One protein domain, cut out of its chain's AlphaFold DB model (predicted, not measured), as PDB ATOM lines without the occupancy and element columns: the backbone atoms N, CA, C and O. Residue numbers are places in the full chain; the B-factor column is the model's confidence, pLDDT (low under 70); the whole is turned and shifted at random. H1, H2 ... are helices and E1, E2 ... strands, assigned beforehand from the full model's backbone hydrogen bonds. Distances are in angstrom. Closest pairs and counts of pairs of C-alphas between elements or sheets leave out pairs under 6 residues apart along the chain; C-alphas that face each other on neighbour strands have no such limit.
ATOM      1  N   SER A  21     -40.843  28.685 -14.467       84.94
ATOM      2  CA  SER A  21     -39.874  28.077 -15.388       84.94
ATOM      3  C   SER A  21     -40.537  27.438 -16.610       84.94
ATOM      4  O   SER A  21     -39.983  27.495 -17.702       84.94
ATOM      5  N   THR A  22     -41.746  26.885 -16.466       87.69
ATOM      6  CA  THR A  22     -42.545  26.416 -17.608       87.69
ATOM      7  C   THR A  22     -42.923  27.590 -18.511       87.69
ATOM      8  O   THR A  22     -42.823  27.489 -19.729       87.69
ATOM      9  N   LEU A  23     -43.346  28.709 -17.912       90.00
ATOM     10  CA  LEU A  23     -43.796  29.902 -18.633       90.00
ATOM     11  C   LEU A  23     -42.644  30.665 -19.300       90.00
ATOM     12  O   LEU A  23     -42.845  31.227 -20.370       90.00
ATOM     13  N   SER A  24     -41.452  30.667 -18.700       90.44
ATOM     14  CA  SER A  24     -40.251  31.289 -19.272       90.44
ATOM     15  C   SER A  24     -39.447  30.360 -20.188       90.44
ATOM     16  O   SER A  24     -38.413  30.772 -20.708       90.44
ATOM     17  N   GLY A  25     -39.859  29.097 -20.352       90.19
ATOM     18  CA  GLY A  25     -39.073  28.094 -21.078       90.19
ATOM     19  C   GLY A  25     -37.707  27.811 -20.436       90.19
ATOM     20  O   GLY A  25     -36.745  27.519 -21.138       90.19
ATOM     21  N   GLY A  26     -37.601  27.953 -19.112       89.50
ATOM     22  CA  GLY A  26     -36.350  27.848 -18.353       89.50
ATOM     23  C   GLY A  26     -35.475  29.104 -18.397       89.50
ATOM     24  O   GLY A  26     -34.431  29.135 -17.751       89.50
ATOM     25  N   GLY A  27     -35.893  30.143 -19.125       89.94
ATOM     26  CA  GLY A  27     -35.187  31.417 -19.201       89.94
ATOM     27  C   GLY A  27     -35.278  32.245 -17.911       89.94
ATOM     28  O   GLY A  27     -36.130  31.973 -17.051       89.94
ATOM     29  N   PRO A  28     -34.421  33.277 -17.781       91.50
ATOM     30  CA  PRO A  28     -34.434  34.179 -16.638       91.50
ATOM     31  C   PRO A  28     -35.778  34.905 -16.522       91.50
ATOM     32  O   PRO A  28     -36.448  35.188 -17.516       91.50
ATOM     33  N   VAL A  29     -36.151  35.243 -15.291       93.19
ATOM     34  CA  VAL A  29     -37.347  36.032 -14.983       93.19
ATOM     35  C   VAL A  29     -36.962  37.216 -14.104       93.19
ATOM     36  O   VAL A  29     -36.106  37.085 -13.234       93.19
ATOM     37  N   ALA A  30     -37.589  38.367 -14.343       93.69
ATOM     38  CA  ALA A  30     -37.454  39.548 -13.487       93.69
ATOM     39  C   ALA A  30     -38.324  39.429 -12.225       93.69
ATOM     40  O   ALA A  30     -37.977  39.943 -11.167       93.69
ATOM     41  N   ALA A  31     -39.466  38.751 -12.358       94.06
ATOM     42  CA  ALA A  31     -40.389  38.465 -11.270       94.06
ATOM     43  C   ALA A  31     -41.356  37.344 -11.665       94.06
ATOM     44  O   ALA A  31     -41.659  37.136 -12.851       94.06
ATOM     45  N   ALA A  32     -41.897  36.667 -10.659       94.06
ATOM     46  CA  ALA A  32     -42.920  35.646 -10.804       94.06
ATOM     47  C   ALA A  32     -43.953  35.780  -9.680       94.06
ATOM     48  O   ALA A  32     -43.634  36.260  -8.598       94.06
ATOM     49  N   GLY A  33     -45.177  35.322  -9.932       93.44
ATOM     50  CA  GLY A  33     -46.260  35.390  -8.961       93.44
ATOM     51  C   GLY A  33     -47.611  35.094  -9.595       93.44
ATOM     52  O   GLY A  33     -47.676  34.533 -10.696       93.44
ATOM     53  N   GLU A  34     -48.682  35.485  -8.914       94.12
ATOM     54  CA  GLU A  34     -50.053  35.300  -9.378       94.12
ATOM     55  C   GLU A  34     -50.735  36.656  -9.596       94.12
ATOM     56  O   GLU A  34     -50.417  37.657  -8.957       94.12
ATOM     57  N   LEU A  35     -51.692  36.698 -10.522       94.38
ATOM     58  CA  LEU A  35     -52.497  37.886 -10.776       94.38
ATOM     59  C   LEU A  35     -53.950  37.509 -11.029       94.38
ATOM     60  O   LEU A  35     -54.251  36.453 -11.591       94.38
ATOM     61  N   ARG A  36     -54.859  38.396 -10.631       94.62
ATOM     62  CA  ARG A  36     -56.289  38.262 -10.901       94.62
ATOM     63  C   ARG A  36     -56.749  39.435 -11.741       94.62
ATOM     64  O   ARG A  36     -56.665  40.577 -11.303       94.62
ATOM     65  N   VAL A  37     -57.279  39.134 -12.921       94.06
ATOM     66  CA  VAL A  37     -57.884  40.117 -13.822       94.06
ATOM     67  C   VAL A  37     -59.347  39.764 -14.016       94.06
ATOM     68  O   VAL A  37     -59.689  38.600 -14.230       94.06
ATOM     69  N   ARG A  38     -60.215  40.768 -13.945       94.75
ATOM     70  CA  ARG A  38     -61.640  40.632 -14.241       94.75
ATOM     71  C   ARG A  38     -62.097  41.853 -15.014       94.75
ATOM     72  O   ARG A  38     -61.790  42.970 -14.617       94.75
ATOM     73  N   GLU A  39     -62.812  41.626 -16.116       94.19
ATOM     74  CA  GLU A  39     -63.394  42.703 -16.935       94.19
ATOM     75  C   GLU A  39     -62.349  43.765 -17.336       94.19
ATOM     76  O   GLU A  39     -62.578  44.966 -17.252       94.19
ATOM     77  N   GLY A  40     -61.149  43.311 -17.721       92.50
ATOM     78  CA  GLY A  40     -60.042  44.187 -18.128       92.50
ATOM     79  C   GLY A  40     -59.334  44.921 -16.985       92.50
ATOM     80  O   GLY A  40     -58.396  45.670 -17.242       92.50
ATOM     81  N   ARG A  41     -59.732  44.703 -15.726       94.94
ATOM     82  CA  ARG A  41     -59.130  45.339 -14.548       94.94
ATOM     83  C   ARG A  41     -58.264  44.358 -13.774       94.94
ATOM     84  O   ARG A  41     -58.701  43.247 -13.472       94.94
ATOM     85  N   LEU A  42     -57.055  44.788 -13.417       96.31
ATOM     86  CA  LEU A  42     -56.224  44.090 -12.441       96.31
ATOM     87  C   LEU A  42     -56.845  44.282 -11.051       96.31
ATOM     88  O   LEU A  42     -57.154  45.403 -10.664       96.31
ATOM     89  N   LEU A  43     -57.064  43.184 -10.330       97.00
ATOM     90  CA  LEU A  43     -57.674  43.180  -8.996       97.00
ATOM     91  C   LEU A  43     -56.684  42.763  -7.909       97.00
ATOM     92  O   LEU A  43     -56.772  43.214  -6.770       97.00
ATOM     93  N   THR A  44     -55.768  41.856  -8.240       96.88
ATOM     94  CA  THR A  44     -54.801  41.311  -7.286       96.88
ATOM     95  C   THR A  44     -53.495  41.031  -8.001       96.88
ATOM     96  O   THR A  44     -53.516  40.520  -9.125       96.88
ATOM     97  N   LEU A  45     -52.388  41.331  -7.333       96.38
ATOM     98  CA  LEU A  45     -51.043  40.961  -7.742       96.38
ATOM     99  C   LEU A  45     -50.302  40.403  -6.524       96.38
ATOM    100  O   LEU A  45     -50.286  41.034  -5.468       96.38
ATOM    101  N   THR A  46     -49.709  39.225  -6.676       95.62
ATOM    102  CA  THR A  46     -48.917  38.569  -5.633       95.62
ATOM    103  C   THR A  46     -47.533  38.228  -6.161       95.62
ATOM    104  O   THR A  46     -47.333  38.126  -7.373       95.62
ATOM    105  N   ASP A  47     -46.587  38.002  -5.258       94.94
ATOM    106  CA  ASP A  47     -45.250  37.481  -5.575       94.94
ATOM    107  C   ASP A  47     -45.112  35.980  -5.234       94.94
ATOM    108  O   ASP A  47     -44.026  35.389  -5.252       94.94
ATOM    109  N   HIS A  48     -46.252  35.327  -4.987       92.00
ATOM    110  CA  HIS A  48     -46.357  33.914  -4.645       92.00
ATOM    111  C   HIS A  48     -46.023  33.034  -5.856       92.00
ATOM    112  O   HIS A  48     -46.883  32.673  -6.657       92.00
ATOM    113  N   SER A  49     -44.751  32.671  -5.996       86.69
ATOM    114  CA  SER A  49     -44.224  31.976  -7.182       86.69
ATOM    115  C   SER A  49     -43.640  30.587  -6.909       86.69
ATOM    116  O   SER A  49     -43.058  29.952  -7.799       86.69
ATOM    117  N   GLY A  50     -43.854  30.071  -5.696       84.06
ATOM    118  CA  GLY A  50     -43.351  28.775  -5.251       84.06
ATOM    119  C   GLY A  50     -41.880  28.857  -4.853       84.06
ATOM    120  O   GLY A  50     -41.530  29.596  -3.944       84.06
ATOM    121  N   HIS A  51     -41.020  28.082  -5.520       83.44
ATOM    122  CA  HIS A  51     -39.589  27.998  -5.192       83.44
ATOM    123  C   HIS A  51     -38.742  29.174  -5.691       83.44
ATOM    124  O   HIS A  51     -37.551  29.206  -5.399       83.44
ATOM    125  N   TYR A  52     -39.316  30.104  -6.457       83.81
ATOM    126  CA  TYR A  52     -38.609  31.315  -6.860       83.81
ATOM    127  C   TYR A  52     -38.769  32.365  -5.757       83.81
ATOM    128  O   TYR A  52     -39.896  32.784  -5.497       83.81
ATOM    129  N   PRO A  53     -37.692  32.763  -5.063       87.19
ATOM    130  CA  PRO A  53     -37.808  33.707  -3.963       87.19
ATOM    131  C   PRO A  53     -38.231  35.084  -4.487       87.19
ATOM    132  O   PRO A  53     -37.580  35.610  -5.398       87.19
ATOM    133  N   PRO A  54     -39.300  35.682  -3.945       91.56
ATOM    134  CA  PRO A  54     -39.690  37.023  -4.335       91.56
ATOM    135  C   PRO A  54     -38.740  38.067  -3.730       91.56
ATOM    136  O   PRO A  54     -38.154  37.853  -2.670       91.56
ATOM    137  N   THR A  55     -38.606  39.217  -4.395       94.31
ATOM    138  CA  THR A  55     -37.811  40.365  -3.918       94.31
ATOM    139  C   THR A  55     -38.611  41.654  -4.070       94.31
ATOM    140  O   THR A  55     -39.407  41.784  -5.010       94.31
ATOM    141  N   ARG A  56     -38.386  42.649  -3.199       94.31
ATOM    142  CA  ARG A  56     -39.051  43.960  -3.326       94.31
ATOM    143  C   ARG A  56     -38.740  44.622  -4.660       94.31
ATOM    144  O   ARG A  56     -39.630  45.207  -5.277       94.31
ATOM    145  N   PHE A  57     -37.497  44.495  -5.117       94.44
ATOM    146  CA  PHE A  57     -37.062  45.028  -6.401       94.44
ATOM    147  C   PHE A  57     -37.831  44.402  -7.573       94.44
ATOM    148  O   PHE A  57     -38.356  45.125  -8.417       94.44
ATOM    149  N   GLY A  58     -37.990  43.074  -7.591       94.56
ATOM    150  CA  GLY A  58     -38.800  42.393  -8.605       94.56
ATOM    151  C   GLY A  58     -40.252  42.884  -8.618       94.56
ATOM    152  O   GLY A  58     -40.797  43.186  -9.683       94.56
ATOM    153  N   ASN A  59     -40.852  43.059  -7.437       95.19
ATOM    154  CA  ASN A  59     -42.214  43.583  -7.300       95.19
ATOM    155  C   ASN A  59     -42.334  45.020  -7.840       95.19
ATOM    156  O   ASN A  59     -43.282  45.336  -8.562       95.19
ATOM    157  N   GLN A  60     -41.352  45.880  -7.557       95.25
ATOM    158  CA  GLN A  60     -41.300  47.252  -8.073       95.25
ATOM    159  C   GLN A  60     -41.177  47.307  -9.599       95.25
ATOM    160  O   GLN A  60     -41.854  48.129 -10.224       95.25
ATOM    161  N   ILE A  61     -40.364  46.438 -10.210       95.31
ATOM    162  CA  ILE A  61     -40.251  46.367 -11.675       95.31
ATOM    163  C   ILE A  61     -41.600  45.979 -12.283       95.31
ATOM    164  O   ILE A  61     -42.051  46.638 -13.215       95.31
ATOM    165  N   VAL A  62     -42.283  44.961 -11.745       95.81
ATOM    166  CA  VAL A  62     -43.595  44.536 -12.269       95.81
ATOM    167  C   VAL A  62     -44.625  45.654 -12.175       95.81
ATOM    168  O   VAL A  62     -45.343  45.900 -13.144       95.81
ATOM    169  N   MET A  63     -44.701  46.345 -11.034       95.69
ATOM    170  CA  MET A  63     -45.621  47.473 -10.879       95.69
ATOM    171  C   MET A  63     -45.313  48.591 -11.876       95.69
ATOM    172  O   MET A  63     -46.230  49.093 -12.524       95.69
ATOM    173  N   SER A  64     -44.034  48.936 -12.033       96.12
ATOM    174  CA  SER A  64     -43.600  49.980 -12.965       96.12
ATOM    175  C   SER A  64     -43.960  49.621 -14.406       96.12
ATOM    176  O   SER A  64     -44.528  50.446 -15.116       96.12
ATOM    177  N   GLU A  65     -43.706  48.378 -14.821       97.19
ATOM    178  CA  GLU A  65     -44.025  47.890 -16.165       97.19
ATOM    179  C   GLU A  65     -45.535  47.949 -16.448       97.19
ATOM    180  O   GLU A  65     -45.967  48.416 -17.503       97.19
ATOM    181  N   LEU A  66     -46.365  47.520 -15.491       95.75
ATOM    182  CA  LEU A  66     -47.824  47.569 -15.622       95.75
ATOM    183  C   LEU A  66     -48.331  49.011 -15.751       95.75
ATOM    184  O   LEU A  66     -49.130  49.306 -16.642       95.75
ATOM    185  N   GLN A  67     -47.843  49.918 -14.904       96.31
ATOM    186  CA  GLN A  67     -48.223  51.331 -14.935       96.31
ATOM    187  C   GLN A  67     -47.787  52.016 -16.233       96.31
ATOM    188  O   GLN A  67     -48.576  52.743 -16.835       96.31
ATOM    189  N   GLN A  68     -46.570  51.744 -16.713       96.94
ATOM    190  CA  GLN A  68     -46.069  52.270 -17.988       96.94
ATOM    191  C   GLN A  68     -46.909  51.804 -19.182       96.94
ATOM    192  O   GLN A  68     -47.094  52.556 -20.137       96.94
ATOM    193  N   ARG A  69     -47.484  50.598 -19.111       95.50
ATOM    194  CA  ARG A  69     -48.427  50.070 -20.111       95.50
ATOM    195  C   ARG A  69     -49.867  50.569 -19.934       95.50
ATOM    196  O   ARG A  69     -50.758  50.109 -20.643       95.50
ATOM    197  N   GLY A  70     -50.111  51.499 -19.009       96.56
ATOM    198  CA  GLY A  70     -51.425  52.102 -18.776       96.56
ATOM    199  C   GLY A  70     -52.385  51.236 -17.957       96.56
ATOM    200  O   GLY A  70     -53.587  51.504 -17.938       96.56
ATOM    201  N   VAL A  71     -51.891  50.198 -17.274       96.44
ATOM    202  CA  VAL A  71     -52.719  49.403 -16.360       96.44
ATOM    203  C   VAL A  71     -53.010  50.236 -15.114       96.44
ATOM    204  O   VAL A  71     -52.100  50.687 -14.424       96.44
ATOM    205  N   ASN A  72     -54.293  50.419 -14.801       95.06
ATOM    206  CA  ASN A  72     -54.700  51.080 -13.566       95.06
ATOM    207  C   ASN A  72     -54.399  50.177 -12.359       95.06
ATOM    208  O   ASN A  72     -54.949  49.079 -12.253       95.06
ATOM    209  N   THR A  73     -53.559  50.663 -11.443       94.38
ATOM    210  CA  THR A  73     -53.166  49.949 -10.222       94.38
ATOM    211  C   THR A  73     -53.702  50.571  -8.929       94.38
ATOM    212  O   THR A  73     -53.269  50.169  -7.855       94.38
ATOM    213  N   ALA A  74     -54.602  51.559  -9.002       92.06
ATOM    214  CA  ALA A  74     -55.070  52.305  -7.828       92.06
ATOM    215  C   ALA A  74     -55.848  51.432  -6.825       92.06
ATOM    216  O   ALA A  74     -55.660  51.572  -5.622       92.06
ATOM    217  N   ASP A  75     -56.660  50.499  -7.329       93.06
ATOM    218  CA  ASP A  75     -57.520  49.617  -6.522       93.06
ATOM    219  C   ASP A  75     -57.004  48.164  -6.477       93.06
ATOM    220  O   ASP A  75     -57.775  47.224  -6.269       93.06
ATOM    221  N   VAL A  76     -55.714  47.947  -6.749       96.88
ATOM    222  CA  VAL A  76     -55.129  46.598  -6.773       96.88
ATOM    223  C   VAL A  76     -54.748  46.176  -5.361       96.88
ATOM    224  O   VAL A  76     -54.030  46.883  -4.658       96.88
ATOM    225  N   LEU A  77     -55.182  44.980  -4.961       97.06
ATOM    226  CA  LEU A  77     -54.665  44.333  -3.760       97.06
ATOM    227  C   LEU A  77     -53.270  43.762  -4.046       97.06
ATOM    228  O   LEU A  77     -53.129  42.859  -4.876       97.06
ATOM    229  N   PHE A  78     -52.264  44.266  -3.337       95.50
ATOM    230  CA  PHE A  78     -50.900  43.742  -3.375       95.50
ATOM    231  C   PHE A  78     -50.660  42.826  -2.176       95.50
ATOM    232  O   PHE A  78     -50.697  43.280  -1.034       95.50
ATOM    233  N   ASP A  79     -50.420  41.547  -2.448       95.81
ATOM    234  CA  ASP A  79     -50.086  40.532  -1.445       95.81
ATOM    235  C   ASP A  79     -48.655  40.049  -1.710       95.81
ATOM    236  O   ASP A  79     -48.420  39.124  -2.490       95.81
ATOM    237  N   PHE A  80     -47.692  40.795  -1.166       95.56
ATOM    238  CA  PHE A  80     -46.265  40.561  -1.369       95.56
ATOM    239  C   PHE A  80     -45.634  39.961  -0.116       95.56
ATOM    240  O   PHE A  80     -45.651  40.573   0.953       95.56
TER     241      PHE A  80
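This is residues 21 to 80 of the 84 residues of an uncharacterized protein of Mycolicibacterium fortuitum (UniProt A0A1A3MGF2). A small three-stranded sheet, a hairpin of E1 and E2 with E3 beside E2, has one helix, H1, which only grazes it; residues 21 to 34, with no named element, lead into E1. The printed part has 60 residues, with the named elements in the order E1, E2, H1, E3, and the mixed sheet runs E1, E2, E3. The class is mixed, helices and strands, with 26 residues, under half, in named elements. The whole is compact, with a radius of gyration of the C-alphas of 11.7 A and spans of 30 by 22 by 20 A.

Start at the inner strand E2, residues 41 to 46. Its antiparallel neighbour is edge strand E1, residues 35 to 38, at 163 degrees; look for N 36 and O 44, 2.9 A apart. The other edge strand, E3, residues 77 to 79, is parallel to E2 at 15 degrees, with N 77 and O 43 at 3.0 A. E1 and E3 are apart. H1, residues 56 to 68, is on the sheet but only grazes it with residues 59 to 66; H1 and E2 are near each other. E2, H1 and E3 form a strand-helix-strand unit, two parallel neighbour strands with a helix between them in the chain, with a right-handed crossover. In H1 every O i to N i+4 pair is within hydrogen-bond range.

Find C-alpha 35 at (-52.497, 37.886, -10.776), where E1 begins its 10.2 A to residue 38. E2 covers 15.2 A from residue 41 to 46. H1 runs 18.3 A from C-alpha 56 at (-39.051, 43.960, -3.326) to residue 68. E3 covers 6.4 A from residue 77 to C-alpha 79 at (-50.086, 40.532, -1.445).

The two C-alphas farthest apart, those of Gly 26 and Asp 75, are 32.6 A apart. The printed part has no cut; the link from E1 to E2 is tight, and those from E2 to H1 and H1 to E3 are short. The mean pLDDT of the printed part is 93.4, and no printed residue is under 70.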